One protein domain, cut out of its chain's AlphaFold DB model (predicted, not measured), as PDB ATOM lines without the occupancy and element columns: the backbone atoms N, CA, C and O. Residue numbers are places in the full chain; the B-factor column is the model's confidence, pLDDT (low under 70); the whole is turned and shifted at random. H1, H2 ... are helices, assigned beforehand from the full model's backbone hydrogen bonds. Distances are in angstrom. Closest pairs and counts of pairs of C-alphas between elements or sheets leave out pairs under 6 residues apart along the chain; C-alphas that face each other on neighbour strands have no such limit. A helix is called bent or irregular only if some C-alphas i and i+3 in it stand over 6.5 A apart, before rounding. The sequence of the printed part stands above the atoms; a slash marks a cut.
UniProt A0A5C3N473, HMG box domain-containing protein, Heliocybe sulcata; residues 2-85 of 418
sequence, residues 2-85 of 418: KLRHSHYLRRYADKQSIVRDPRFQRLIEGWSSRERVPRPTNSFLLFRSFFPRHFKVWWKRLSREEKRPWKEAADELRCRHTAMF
ATOM      1  N   LYS A   2     -19.238 -42.569  25.479       51.72
ATOM      2  CA  LYS A   2     -18.795 -41.466  26.370       51.72
ATOM      3  C   LYS A   2     -17.614 -41.822  27.306       51.72
ATOM      4  O   LYS A   2     -16.737 -40.985  27.483       51.72
ATOM      5  N   LEU A   3     -17.491 -43.072  27.773       49.62
ATOM      6  CA  LEU A   3     -16.353 -43.524  28.608       49.62
ATOM      7  C   LEU A   3     -14.977 -43.398  27.930       49.62
ATOM      8  O   LEU A   3     -13.978 -43.145  28.591       49.62
ATOM      9  N   ARG A   4     -14.904 -43.512  26.596       58.94
ATOM     10  CA  ARG A   4     -13.634 -43.315  25.872       58.94
ATOM     11  C   ARG A   4     -13.217 -41.847  25.826       58.94
ATOM     12  O   ARG A   4     -12.033 -41.572  25.667       58.94
ATOM     13  N   HIS A   5     -14.167 -40.919  25.952       59.03
ATOM     14  CA  HIS A   5     -13.904 -39.483  25.902       59.03
ATOM     15  C   HIS A   5     -13.350 -38.962  27.228       59.03
ATOM     16  O   HIS A   5     -12.350 -38.255  27.206       59.03
ATOM     17  N   SER A   6     -13.923 -39.371  28.366       60.16
ATOM     18  CA  SER A   6     -13.407 -38.996  29.691       60.16
ATOM     19  C   SER A   6     -12.006 -39.560  29.932       60.16
ATOM     20  O   SER A   6     -11.129 -38.832  30.385       60.16
ATOM     21  N   HIS A   7     -11.746 -40.808  29.524       63.31
ATOM     22  CA  HIS A   7     -10.399 -41.385  29.563       63.31
ATOM     23  C   HIS A   7      -9.409 -40.634  28.665       63.31
ATOM     24  O   HIS A   7      -8.245 -40.481  29.026       63.31
ATOM     25  N   TYR A   8      -9.863 -40.142  27.505       63.38
ATOM     26  CA  TYR A   8      -9.041 -39.307  26.630       63.38
ATOM     27  C   TYR A   8      -8.744 -37.957  27.286       63.38
ATOM     28  O   TYR A   8      -7.582 -37.592  27.401       63.38
ATOM     29  N   LEU A   9      -9.760 -37.240  27.771       63.41
ATOM     30  CA  LEU A   9      -9.566 -35.950  28.436       63.41
ATOM     31  C   LEU A   9      -8.680 -36.076  29.682       63.41
ATOM     32  O   LEU A   9      -7.805 -35.241  29.855       63.41
ATOM     33  N   ARG A  10      -8.803 -37.152  30.476       65.31
ATOM     34  CA  ARG A  10      -7.896 -37.432  31.610       65.31
ATOM     35  C   ARG A  10      -6.452 -37.664  31.170       65.31
ATOM     36  O   ARG A  10      -5.544 -37.107  31.771       65.31
ATOM     37  N   ARG A  11      -6.224 -38.434  30.101       63.78
ATOM     38  CA  ARG A  11      -4.866 -38.702  29.585       63.78
ATOM     39  C   ARG A  11      -4.174 -37.443  29.041       63.78
ATOM     40  O   ARG A  11      -2.948 -37.382  29.011       63.78
ATOM     41  N   TYR A  12      -4.959 -36.449  28.627       61.06
ATOM     42  CA  TYR A  12      -4.486 -35.164  28.100       61.06
ATOM     43  C   TYR A  12      -4.748 -33.972  29.034       61.06
ATOM     44  O   TYR A  12      -4.519 -32.830  28.644       61.06
ATOM     45  N   ALA A  13      -5.203 -34.221  30.266       59.44
ATOM     46  CA  ALA A  13      -5.262 -33.207  31.317       59.44
ATOM     47  C   ALA A  13      -3.847 -32.813  31.768       59.44
ATOM     48  O   ALA A  13      -3.615 -31.680  32.189       59.44
ATOM     49  N   ASP A  14      -2.892 -33.733  31.613       69.69
ATOM     50  CA  ASP A  14      -1.481 -33.438  31.772       69.69
ATOM     51  C   ASP A  14      -0.974 -32.620  30.573       69.69
ATOM     52  O   ASP A  14      -0.858 -33.110  29.446       69.69
ATOM     53  N   LYS A  15      -0.683 -31.340  30.822       60.31
ATOM     54  CA  LYS A  15      -0.243 -30.349  29.825       60.31
ATOM     55  C   LYS A  15       0.943 -30.850  28.994       60.31
ATOM     56  O   LYS A  15       1.048 -30.548  27.804       60.31
ATOM     57  N   GLN A  16       1.812 -31.651  29.609       57.94
ATOM     58  CA  GLN A  16       3.019 -32.188  28.987       57.94
ATOM     59  C   GLN A  16       2.718 -33.286  27.955       57.94
ATOM     60  O   GLN A  16       3.502 -33.476  27.024       57.94
ATOM     61  N   SER A  17       1.591 -33.996  28.065       71.31
ATOM     62  CA  SER A  17       1.291 -35.114  27.162       71.31
ATOM     63  C   SER A  17       0.830 -34.649  25.776       71.31
ATOM     64  O   SER A  17       1.111 -35.320  24.784       71.31
ATOM     65  N   ILE A  18       0.206 -33.468  25.677       71.12
ATOM     66  CA  ILE A  18      -0.212 -32.873  24.394       71.12
ATOM     67  C   ILE A  18       1.012 -32.473  23.565       71.12
ATOM     68  O   ILE A  18       1.078 -32.775  22.373       71.12
ATOM     69  N   VAL A  19       1.992 -31.824  24.200       65.25
ATOM     70  CA  VAL A  19       3.226 -31.356  23.546       65.25
ATOM     71  C   VAL A  19       4.123 -32.532  23.138       65.25
ATOM     72  O   VAL A  19       4.827 -32.462  22.129       65.25
ATOM     73  N   ARG A  20       4.063 -33.637  23.892       72.06
ATOM     74  CA  ARG A  20       4.831 -34.865  23.637       72.06
ATOM     75  C   ARG A  20       4.133 -35.867  22.709       72.06
ATOM     76  O   ARG A  20       4.747 -36.879  22.388       72.06
ATOM     77  N   ASP A  21       2.892 -35.632  22.261       75.69
ATOM     78  CA  ASP A  21       2.229 -36.564  21.334       75.69
ATOM     79  C   ASP A  21       3.019 -36.609  20.004       75.69
ATOM     80  O   ASP A  21       3.197 -35.573  19.353       75.69
ATOM     81  N   PRO A  22       3.457 -37.790  19.529       76.25
ATOM     82  CA  PRO A  22       4.190 -37.928  18.270       76.25
ATOM     83  C   PRO A  22       3.438 -37.390  17.046       76.25
ATOM     84  O   PRO A  22       4.047 -37.099  16.017       76.25
ATOM     85  N   ARG A  23       2.104 -37.290  17.105       70.69
ATOM     86  CA  ARG A  23       1.282 -36.662  16.058       70.69
ATOM     87  C   ARG A  23       1.409 -35.146  16.083       70.69
ATOM     88  O   ARG A  23       1.390 -34.526  15.024       70.69
ATOM     89  N   PHE A  24       1.544 -34.566  17.272       67.88
ATOM     90  CA  PHE A  24       1.801 -33.145  17.468       67.88
ATOM     91  C   PHE A  24       3.232 -32.794  17.046       67.88
ATOM     92  O   PHE A  24       3.419 -31.858  16.274       67.88
ATOM     93  N   GLN A  25       4.224 -33.604  17.426       70.81
ATOM     94  CA  GLN A  25       5.607 -33.433  16.962       70.81
ATOM     95  C   GLN A  25       5.732 -33.578  15.443       70.81
ATOM     96  O   GLN A  25       6.285 -32.691  14.804       70.81
ATOM     97  N   ARG A  26       5.114 -34.597  14.829       72.00
ATOM     98  CA  ARG A  26       5.093 -34.735  13.359       72.00
ATOM     99  C   ARG A  26       4.382 -33.587  12.649       72.00
ATOM    100  O   ARG A  26       4.748 -33.245  11.526       72.00
ATOM    101  N   LEU A  27       3.368 -32.991  13.281       67.88
ATOM    102  CA  LEU A  27       2.740 -31.777  12.771       67.88
ATOM    103  C   LEU A  27       3.782 -30.648  12.704       67.88
ATOM    104  O   LEU A  27       3.864 -29.994  11.675       67.88
ATOM    105  N   ILE A  28       4.605 -30.482  13.746       64.88
ATOM    106  CA  ILE A  28       5.668 -29.467  13.831       64.88
ATOM    107  C   ILE A  28       6.847 -29.772  12.893       64.88
ATOM    108  O   ILE A  28       7.322 -28.881  12.198       64.88
ATOM    109  N   GLU A  29       7.319 -31.012  12.825       64.75
ATOM    110  CA  GLU A  29       8.451 -31.409  11.972       64.75
ATOM    111  C   GLU A  29       8.092 -31.354  10.485       64.75
ATOM    112  O   GLU A  29       8.875 -30.887   9.660       64.75
ATOM    113  N   GLY A  30       6.856 -31.714  10.127       64.38
ATOM    114  CA  GLY A  30       6.348 -31.530   8.767       64.38
ATOM    115  C   GLY A  30       6.291 -30.059   8.322       64.38
ATOM    116  O   GLY A  30       6.070 -29.790   7.137       64.38
ATOM    117  N   TRP A  31       6.472 -29.104   9.240       61.94
ATOM    118  CA  TRP A  31       6.485 -27.670   8.955       61.94
ATOM    119  C   TRP A  31       7.857 -27.112   8.594       61.94
ATOM    120  O   TRP A  31       7.896 -26.131   7.852       61.94
ATOM    121  N   SER A  32       8.954 -27.709   9.065       52.56
ATOM    122  CA  SER A  32      10.309 -27.216   8.765       52.56
ATOM    123  C   SER A  32      10.770 -27.572   7.348       52.56
ATOM    124  O   SER A  32      11.601 -26.875   6.780       52.56
ATOM    125  N   SER A  33      10.201 -28.620   6.743       53.72
ATOM    126  CA  SER A  33      10.653 -29.147   5.448       53.72
ATOM    127  C   SER A  33      10.080 -28.425   4.216       53.72
ATOM    128  O   SER A  33      10.435 -28.776   3.091       53.72
ATOM    129  N   ARG A  34       9.164 -27.460   4.371       54.53
ATOM    130  CA  ARG A  34       8.585 -26.725   3.232       54.53
ATOM    131  C   ARG A  34       9.230 -25.352   3.113       54.53
ATOM    132  O   ARG A  34       9.334 -24.637   4.096       54.53
ATOM    133  N   GLU A  35       9.488 -24.929   1.877       69.38
ATOM    134  CA  GLU A  35       9.960 -23.588   1.469       69.38
ATOM    135  C   GLU A  35       9.092 -22.421   2.003       69.38
ATOM    136  O   GLU A  35       9.430 -21.247   1.895       69.38
ATOM    137  N   ARG A  36       7.936 -22.737   2.600       72.38
ATOM    138  CA  ARG A  36       7.084 -21.804   3.329       72.38
ATOM    139  C   ARG A  36       6.922 -22.268   4.763       72.38
ATOM    140  O   ARG A  36       6.284 -23.292   5.005       72.38
ATOM    141  N   VAL A  37       7.360 -21.418   5.682       80.31
ATOM    142  CA  VAL A  37       7.057 -21.511   7.107       80.31
ATOM    143  C   VAL A  37       5.528 -21.421   7.294       80.31
ATOM    144  O   VAL A  37       4.908 -20.416   6.920       80.31
ATOM    145  N   PRO A  38       4.848 -22.472   7.777       78.12
ATOM    146  CA  PRO A  38       3.407 -22.437   7.982       78.12
ATOM    147  C   PRO A  38       3.059 -21.632   9.235       78.12
ATOM    148  O   PRO A  38       3.849 -21.501  10.161       78.12
ATOM    149  N   ARG A  39       1.837 -21.095   9.265       84.38
ATOM    150  CA  ARG A  39       1.347 -20.300  10.394       84.38
ATOM    151  C   ARG A  39       1.354 -21.135  11.683       84.38
ATOM    152  O   ARG A  39       0.883 -22.274  11.633       84.38
ATOM    153  N   PRO A  40       1.761 -20.563  12.832       85.50
ATOM    154  CA  PRO A  40       1.676 -21.257  14.106       85.50
ATOM    155  C   PRO A  40       0.225 -21.641  14.399       85.50
ATOM    156  O   PRO A  40      -0.722 -20.875  14.164       85.50
ATOM    157  N   THR A  41       0.049 -22.869  14.875       87.25
ATOM    158  CA  THR A  41      -1.274 -23.472  15.013       87.25
ATOM    159  C   THR A  41      -2.034 -22.828  16.174       87.25
ATOM    160  O   THR A  41      -1.512 -22.660  17.267       87.25
ATOM    161  N   ASN A  42      -3.282 -22.417  15.936       90.12
ATOM    162  CA  ASN A  42      -4.164 -21.892  16.985       90.12
ATOM    163  C   ASN A  42      -4.658 -23.043  17.888       90.12
ATOM    164  O   ASN A  42      -4.825 -24.159  17.399       90.12
ATOM    165  N   SER A  43      -4.978 -22.766  19.156       85.50
ATOM    166  CA  SER A  43      -5.552 -23.727  20.115       85.50
ATOM    167  C   SER A  43      -6.711 -24.551  19.549       85.50
ATOM    168  O   SER A  43      -6.803 -25.754  19.775       85.50
ATOM    169  N   PHE A  44      -7.568 -23.937  18.734       83.19
ATOM    170  CA  PHE A  44      -8.681 -24.623  18.082       83.19
ATOM    171  C   PHE A  44      -8.244 -25.587  16.971       83.19
ATOM    172  O   PHE A  44      -8.866 -26.628  16.759       83.19
ATOM    173  N   LEU A  45      -7.185 -25.243  16.235       89.12
ATOM    174  CA  LEU A  45      -6.621 -26.111  15.203       89.12
ATOM    175  C   LEU A  45      -5.857 -27.283  15.825       89.12
ATOM    176  O   LEU A  45      -5.950 -28.384  15.288       89.12
ATOM    177  N   LEU A  46      -5.192 -27.062  16.966       87.69
ATOM    178  CA  LEU A  46      -4.632 -28.136  17.784       87.69
ATOM    179  C   LEU A  46      -5.744 -29.080  18.223       87.69
ATOM    180  O   LEU A  46      -5.741 -30.242  17.847       87.69
ATOM    181  N   PHE A  47      -6.786 -28.579  18.881       88.31
ATOM    182  CA  PHE A  47      -7.915 -29.422  19.282       88.31
ATOM    183  C   PHE A  47      -8.550 -30.187  18.100       88.31
ATOM    184  O   PHE A  47      -8.891 -31.367  18.212       88.31
ATOM    185  N   ARG A  48      -8.659 -29.550  16.926       90.75
ATOM    186  CA  ARG A  48      -9.174 -30.182  15.701       90.75
ATOM    187  C   ARG A  48      -8.324 -31.364  15.229       90.75
ATOM    188  O   ARG A  48      -8.910 -32.317  14.715       90.75
ATOM    189  N   SER A  49      -6.994 -31.318  15.350       87.44
ATOM    190  CA  SER A  49      -6.147 -32.449  14.938       87.44
ATOM    191  C   SER A  49      -6.358 -33.675  15.823       87.44
ATOM    192  O   SER A  49      -6.240 -34.797  15.336       87.44
ATOM    193  N   PHE A  50      -6.737 -33.472  17.086       85.00
ATOM    194  CA  PHE A  50      -7.067 -34.560  18.009       85.00
ATOM    195  C   PHE A  50      -8.499 -35.084  17.827       85.00
ATOM    196  O   PHE A  50      -8.724 -36.288  17.939       85.00
ATOM    197  N   PHE A  51      -9.459 -34.216  17.489       86.88
ATOM    198  CA  PHE A  51     -10.884 -34.571  17.412       86.88
ATOM    199  C   PHE A  51     -11.506 -34.279  16.036       86.88
ATOM    200  O   PHE A  51     -12.368 -33.414  15.896       86.88
ATOM    201  N   PRO A  52     -11.131 -35.013  14.976       84.06
ATOM    202  CA  PRO A  52     -11.486 -34.645  13.602       84.06
ATOM    203  C   PRO A  52     -12.998 -34.621  13.328       84.06
ATOM    204  O   PRO A  52     -13.465 -33.829  12.506       84.06
ATOM    205  N   ARG A  53     -13.781 -35.453  14.027       87.88
ATOM    206  CA  ARG A  53     -15.246 -35.498  13.921       87.88
ATOM    207  C   ARG A  53     -15.841 -34.815  15.152       87.88
ATOM    208  O   ARG A  53     -15.527 -35.186  16.272       87.88
ATOM    209  N   HIS A  54     -16.684 -33.807  14.935       89.25
ATOM    210  CA  HIS A  54     -17.389 -33.042  15.979       89.25
ATOM    211  C   HIS A  54     -16.556 -32.093  16.862       89.25
ATOM    212  O   HIS A  54     -17.122 -31.528  17.799       89.25
ATOM    213  N   PHE A  55     -15.294 -31.781  16.522       91.88
ATOM    214  CA  PHE A  55     -14.503 -30.796  17.289       91.88
ATOM    215  C   PHE A  55     -15.236 -29.477  17.544       91.88
ATOM    216  O   PHE A  55     -15.102 -28.903  18.612       91.88
ATOM    217  N   LYS A  56     -16.030 -28.982  16.587       92.19
ATOM    218  CA  LYS A  56     -16.772 -27.724  16.760       92.19
ATOM    219  C   LYS A  56     -17.777 -27.791  17.910       92.19
ATOM    220  O   LYS A  56     -17.903 -26.825  18.651       92.19
ATOM    221  N   VAL A  57     -18.498 -28.907  18.028       95.06
ATOM    222  CA  VAL A  57     -19.514 -29.103  19.071       95.06
ATOM    223  C   VAL A  57     -18.825 -29.292  20.413       95.06
ATOM    224  O   VAL A  57     -19.182 -28.632  21.383       95.06
ATOM    225  N   TRP A  58     -17.789 -30.128  20.452       92.62
ATOM    226  CA  TRP A  58     -17.061 -30.418  21.686       92.62
ATOM    227  C   TRP A  58     -16.327 -29.188  22.198       92.62
ATOM    228  O   TRP A  58     -16.493 -28.819  23.349       92.62
ATOM    229  N   TRP A  59     -15.637 -28.459  21.323       94.88
ATOM    230  CA  TRP A  59     -14.970 -27.218  21.697       94.88
ATOM    231  C   TRP A  59     -15.931 -26.189  22.289       94.88
ATOM    232  O   TRP A  59     -15.564 -25.463  23.204       94.88
ATOM    233  N   LYS A  60     -17.170 -26.099  21.793       95.50
ATOM    234  CA  LYS A  60     -18.166 -25.203  22.391       95.50
ATOM    235  C   LYS A  60     -18.564 -25.651  23.799       95.50
ATOM    236  O   LYS A  60     -18.664 -24.788  24.660       95.50
ATOM    237  N   ARG A  61     -18.724 -26.961  24.010       95.50
ATOM    238  CA  ARG A  61     -19.124 -27.565  25.291       95.50
ATOM    239  C   ARG A  61     -18.033 -27.544  26.361       95.50
ATOM    240  O   ARG A  61     -18.377 -27.512  27.530       95.50
ATOM    241  N   LEU A  62     -16.756 -27.532  25.973       93.88
ATOM    242  CA  LEU A  62     -15.656 -27.494  26.940       93.88
ATOM    243  C   LEU A  62     -15.695 -26.213  27.786       93.88
ATOM    244  O   LEU A  62     -15.863 -25.108  27.243       93.88
ATOM    245  N   SER A  63     -15.467 -26.349  29.089       97.56
ATOM    246  CA  SER A  63     -15.347 -25.220  30.013       97.56
ATOM    247  C   SER A  63     -14.088 -24.386  29.716       97.56
ATOM    248  O   SER A  63     -13.239 -24.740  28.886       97.56
ATOM    249  N   ARG A  64     -13.950 -23.217  30.357       95.94
ATOM    250  CA  ARG A  64     -12.732 -22.396  30.209       95.94
ATOM    251  C   ARG A  64     -11.491 -23.126  30.731       95.94
ATOM    252  O   ARG A  64     -10.428 -22.976  30.131       95.94
ATOM    253  N   GLU A  65     -11.646 -23.919  31.784       96.50
ATOM    254  CA  GLU A  65     -10.580 -24.701  32.415       96.50
ATOM    255  C   GLU A  65     -10.123 -25.841  31.511       96.50
ATOM    256  O   GLU A  65      -8.928 -25.994  31.271       96.50
ATOM    257  N   GLU A  66     -11.060 -26.556  30.886       93.56
ATOM    258  CA  GLU A  66     -10.735 -27.626  29.938       93.56
ATOM    259  C   GLU A  66     -10.119 -27.090  28.637       93.56
ATOM    260  O   GLU A  66      -9.328 -27.762  27.973       93.56
ATOM    261  N   LYS A  67     -10.447 -25.847  28.263       95.50
ATOM    262  CA  LYS A  67      -9.810 -25.136  27.141       95.50
ATOM    263  C   LYS A  67      -8.409 -24.630  27.476       95.50
ATOM    264  O   LYS A  67      -7.644 -24.370  26.544       95.50
ATOM    265  N   ARG A  68      -8.079 -24.447  28.759       96.31
ATOM    266  CA  ARG A  68      -6.800 -23.889  29.221       96.31
ATOM    267  C   ARG A  68      -5.577 -24.642  28.676       96.31
ATOM    268  O   ARG A  68      -4.762 -23.968  28.049       96.31
ATOM    269  N   PRO A  69      -5.457 -25.983  28.782       93.75
ATOM    270  CA  PRO A  69      -4.277 -26.694  28.278       93.75
ATOM    271  C   PRO A  69      -4.068 -26.510  26.767       93.75
ATOM    272  O   PRO A  69      -2.946 -26.334  26.304       93.75
ATOM    273  N   TRP A  70      -5.149 -26.453  25.983       94.12
ATOM    274  CA  TRP A  70      -5.068 -26.226  24.535       94.12
ATOM    275  C   TRP A  70      -4.630 -24.806  24.170       94.12
ATOM    276  O   TRP A  70      -4.031 -24.604  23.114       94.12
ATOM    277  N   LYS A  71      -4.975 -23.814  24.999       94.31
ATOM    278  CA  LYS A  71      -4.521 -22.428  24.829       94.31
ATOM    279  C   LYS A  71      -3.046 -22.301  25.174       94.31
ATOM    280  O   LYS A  71      -2.295 -21.820  24.338       94.31
ATOM    281  N   GLU A  72      -2.641 -22.817  26.332       95.69
ATOM    282  CA  GLU A  72      -1.246 -22.793  26.782       95.69
ATOM    283  C   GLU A  72      -0.320 -23.495  25.777       95.69
ATOM    284  O   GLU A  72       0.660 -22.899  25.344       95.69
ATOM    285  N   ALA A  73      -0.683 -24.690  25.292       92.12
ATOM    286  CA  ALA A  73       0.098 -25.392  24.267       92.12
ATOM    287  C   ALA A  73       0.165 -24.627  22.929       92.12
ATOM    288  O   ALA A  73       1.166 -24.688  22.214       92.12
ATOM    289  N   ALA A  74      -0.892 -23.894  22.558       93.62
ATOM    290  CA  ALA A  74      -0.873 -23.056  21.359       93.62
ATOM    291  C   ALA A  74       0.009 -21.817  21.525       93.62
ATOM    292  O   ALA A  74       0.643 -21.393  20.558       93.62
ATOM    293  N   ASP A  75       0.034 -21.234  22.719       95.12
ATOM    294  CA  ASP A  75       0.870 -20.079  23.023       95.12
ATOM    295  C   ASP A  75       2.344 -20.487  23.129       95.12
ATOM    296  O   ASP A  75       3.179 -19.837  22.504       95.12
ATOM    297  N   GLU A  76       2.661 -21.628  23.746       94.19
ATOM    298  CA  GLU A  76       4.008 -22.218  23.720       94.19
ATOM    299  C   GLU A  76       4.487 -22.438  22.277       94.19
ATOM    300  O   GLU A  76       5.600 -22.061  21.902       94.19
ATOM    301  N   LEU A  77       3.606 -22.964  21.422       91.19
ATOM    302  CA  LEU A  77       3.910 -23.166  20.013       91.19
ATOM    303  C   LEU A  77       4.147 -21.846  19.267       91.19
ATOM    304  O   LEU A  77       5.026 -21.776  18.408       91.19
ATOM    305  N   ARG A  78       3.382 -20.793  19.576       91.88
ATOM    306  CA  ARG A  78       3.596 -19.451  19.009       91.88
ATOM    307  C   ARG A  78       4.911 -18.848  19.480       91.88
ATOM    308  O   ARG A  78       5.619 -18.290  18.646       91.88
ATOM    309  N   CYS A  79       5.250 -18.977  20.761       95.50
ATOM    310  CA  CYS A  79       6.526 -18.526  21.309       95.50
ATOM    311  C   CYS A  79       7.687 -19.239  20.611       95.50
ATOM    312  O   CYS A  79       8.565 -18.577  20.064       95.50
ATOM    313  N   ARG A  80       7.634 -20.575  20.517       93.19
ATOM    314  CA  ARG A  80       8.646 -21.375  19.814       93.19
ATOM    315  C   ARG A  80       8.758 -20.995  18.339       93.19
ATOM    316  O   ARG A  80       9.860 -20.865  17.823       93.19
ATOM    317  N   HIS A  81       7.629 -20.783  17.667       94.38
ATOM    318  CA  HIS A  81       7.605 -20.363  16.270       94.38
ATOM    319  C   HIS A  81       8.213 -18.974  16.064       94.38
ATOM    320  O   HIS A  81       8.994 -18.783  15.142       94.38
ATOM    321  N   THR A  82       7.871 -18.018  16.926       94.38
ATOM    322  CA  THR A  82       8.393 -16.645  16.857       94.38
ATOM    323  C   THR A  82       9.892 -16.620  17.153       94.38
ATOM    324  O   THR A  82      10.624 -15.886  16.500       94.38
ATOM    325  N   ALA A  83      10.360 -17.466  18.078       96.00
ATOM    326  CA  ALA A  83      11.781 -17.630  18.372       96.00
ATOM    327  C   ALA A  83      12.556 -18.270  17.206       96.00
ATOM    328  O   ALA A  83      13.651 -17.826  16.885       96.00
ATOM    329  N   MET A  84      11.990 -19.295  16.555       93.94
ATOM    330  CA  MET A  84      12.625 -19.964  15.409       93.94
ATOM    331  C   MET A  84      12.587 -19.127  14.125       93.94
ATOM    332  O   MET A  84      13.483 -19.243  13.296       93.94
ATOM    333  N   PHE A  85      11.551 -18.305  13.944       94.44
ATOM    334  CA  PHE A  85      11.326 -17.533  12.725       94.44
ATOM    335  C   PHE A  85      11.009 -16.066  13.061       94.44
ATOM    336  O   PHE A  85       9.864 -15.632  12.892       94.44
TER     337      PHE A  85
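AT A GLANCE: This is residues 2 to 85 of the 418 residues of the protein "HMG box domain-containing protein" of Heliocybe sulcata (UniProt A0A5C3N473). One long helix, H6, runs along the length of an elongated domain, and the short helix H4 meets it crosswise near the middle, with few other contacts between helices. H2 packs on the same part of H6, H5 packs on H4, H3 keeps clear of H6, and residues 2 to 8 stick out at one end. The printed part has 84 residues with six named helices, H1 to H6 in chain order, and no named strand; its class is all helix. It is compact, with a radius of gyration of the C-alphas of 13.4 A, and it spans 42 by 21 by 21 A.

IN THESE COORDINATES: Find C-alpha 3 at (-16.353, -43.524, 28.608); there H1 begins, and it runs over residues 3 to 11, 12.5 A. H2 follows at residues 15 to 19, 7.2 A. H3 takes residues 22 to 32, 15.6 A. Look next for C-alpha 43 at (-5.552, -23.727, 20.115), where H4 starts, residues 43 to 50, 11.1 A. H5 is residues 55 to 61, 9.8 A. H6, the longest, runs from residue 64 to residue 84, 29.5 A, and ends with C-alpha 84 at (12.625, -19.964, 15.409). It has a kink of 26 degrees near residue 71 and is only just irregular: C-alphas 66 and 69 are 6.7 A apart.

HOW THE PARTS SIT: Begin at H1, which touches no helix; it is close to H2 but not clearly touching, the closest C-alphas being those of Arg 11 and Ser 17, 7.5 A apart. H2 touches H6 at residues 69 to 73 alone, closest at the C-alphas of Lys 15 and Pro 69, 5.7 A. H3 is near H4, with 7 pairs of C-alphas within 10 A, and is apart from H6. H4 touches H6 at residues 70 to 75 alone, about perpendicular at 80 degrees; the closest C-alphas, of Ser 43 and Ala 74, are 4.9 A apart. H5 touches H4, opposite ways at a steep tilt of 59 degrees, with the C-alphas of Arg 48 and Phe 55 closest at 5.6 A. In H1, H4 and H5 every O i to N i+4 pair is within hydrogen-bond range; the counts are 5 of 7 in H3, 15 of 17 in H6 and 0 of 1 in H2, which has 0 of 2 O i to N i+3 pairs within range.

THE WHOLE: The two C-alphas farthest apart, of Leu 3 and Glu 35, are 42.7 A apart. The printed part has no cut. No link is long; the link from H3 to H4, 10 residues, is short, and the others are tight. Residues 2 to 8, of which 3 to 8 belong to H1, stand free, and so do residues 60 to 65. The mean pLDDT of the printed part is 80.0; look for values under 70 at residues 2 to 16, 19, 24 and 27 to 35.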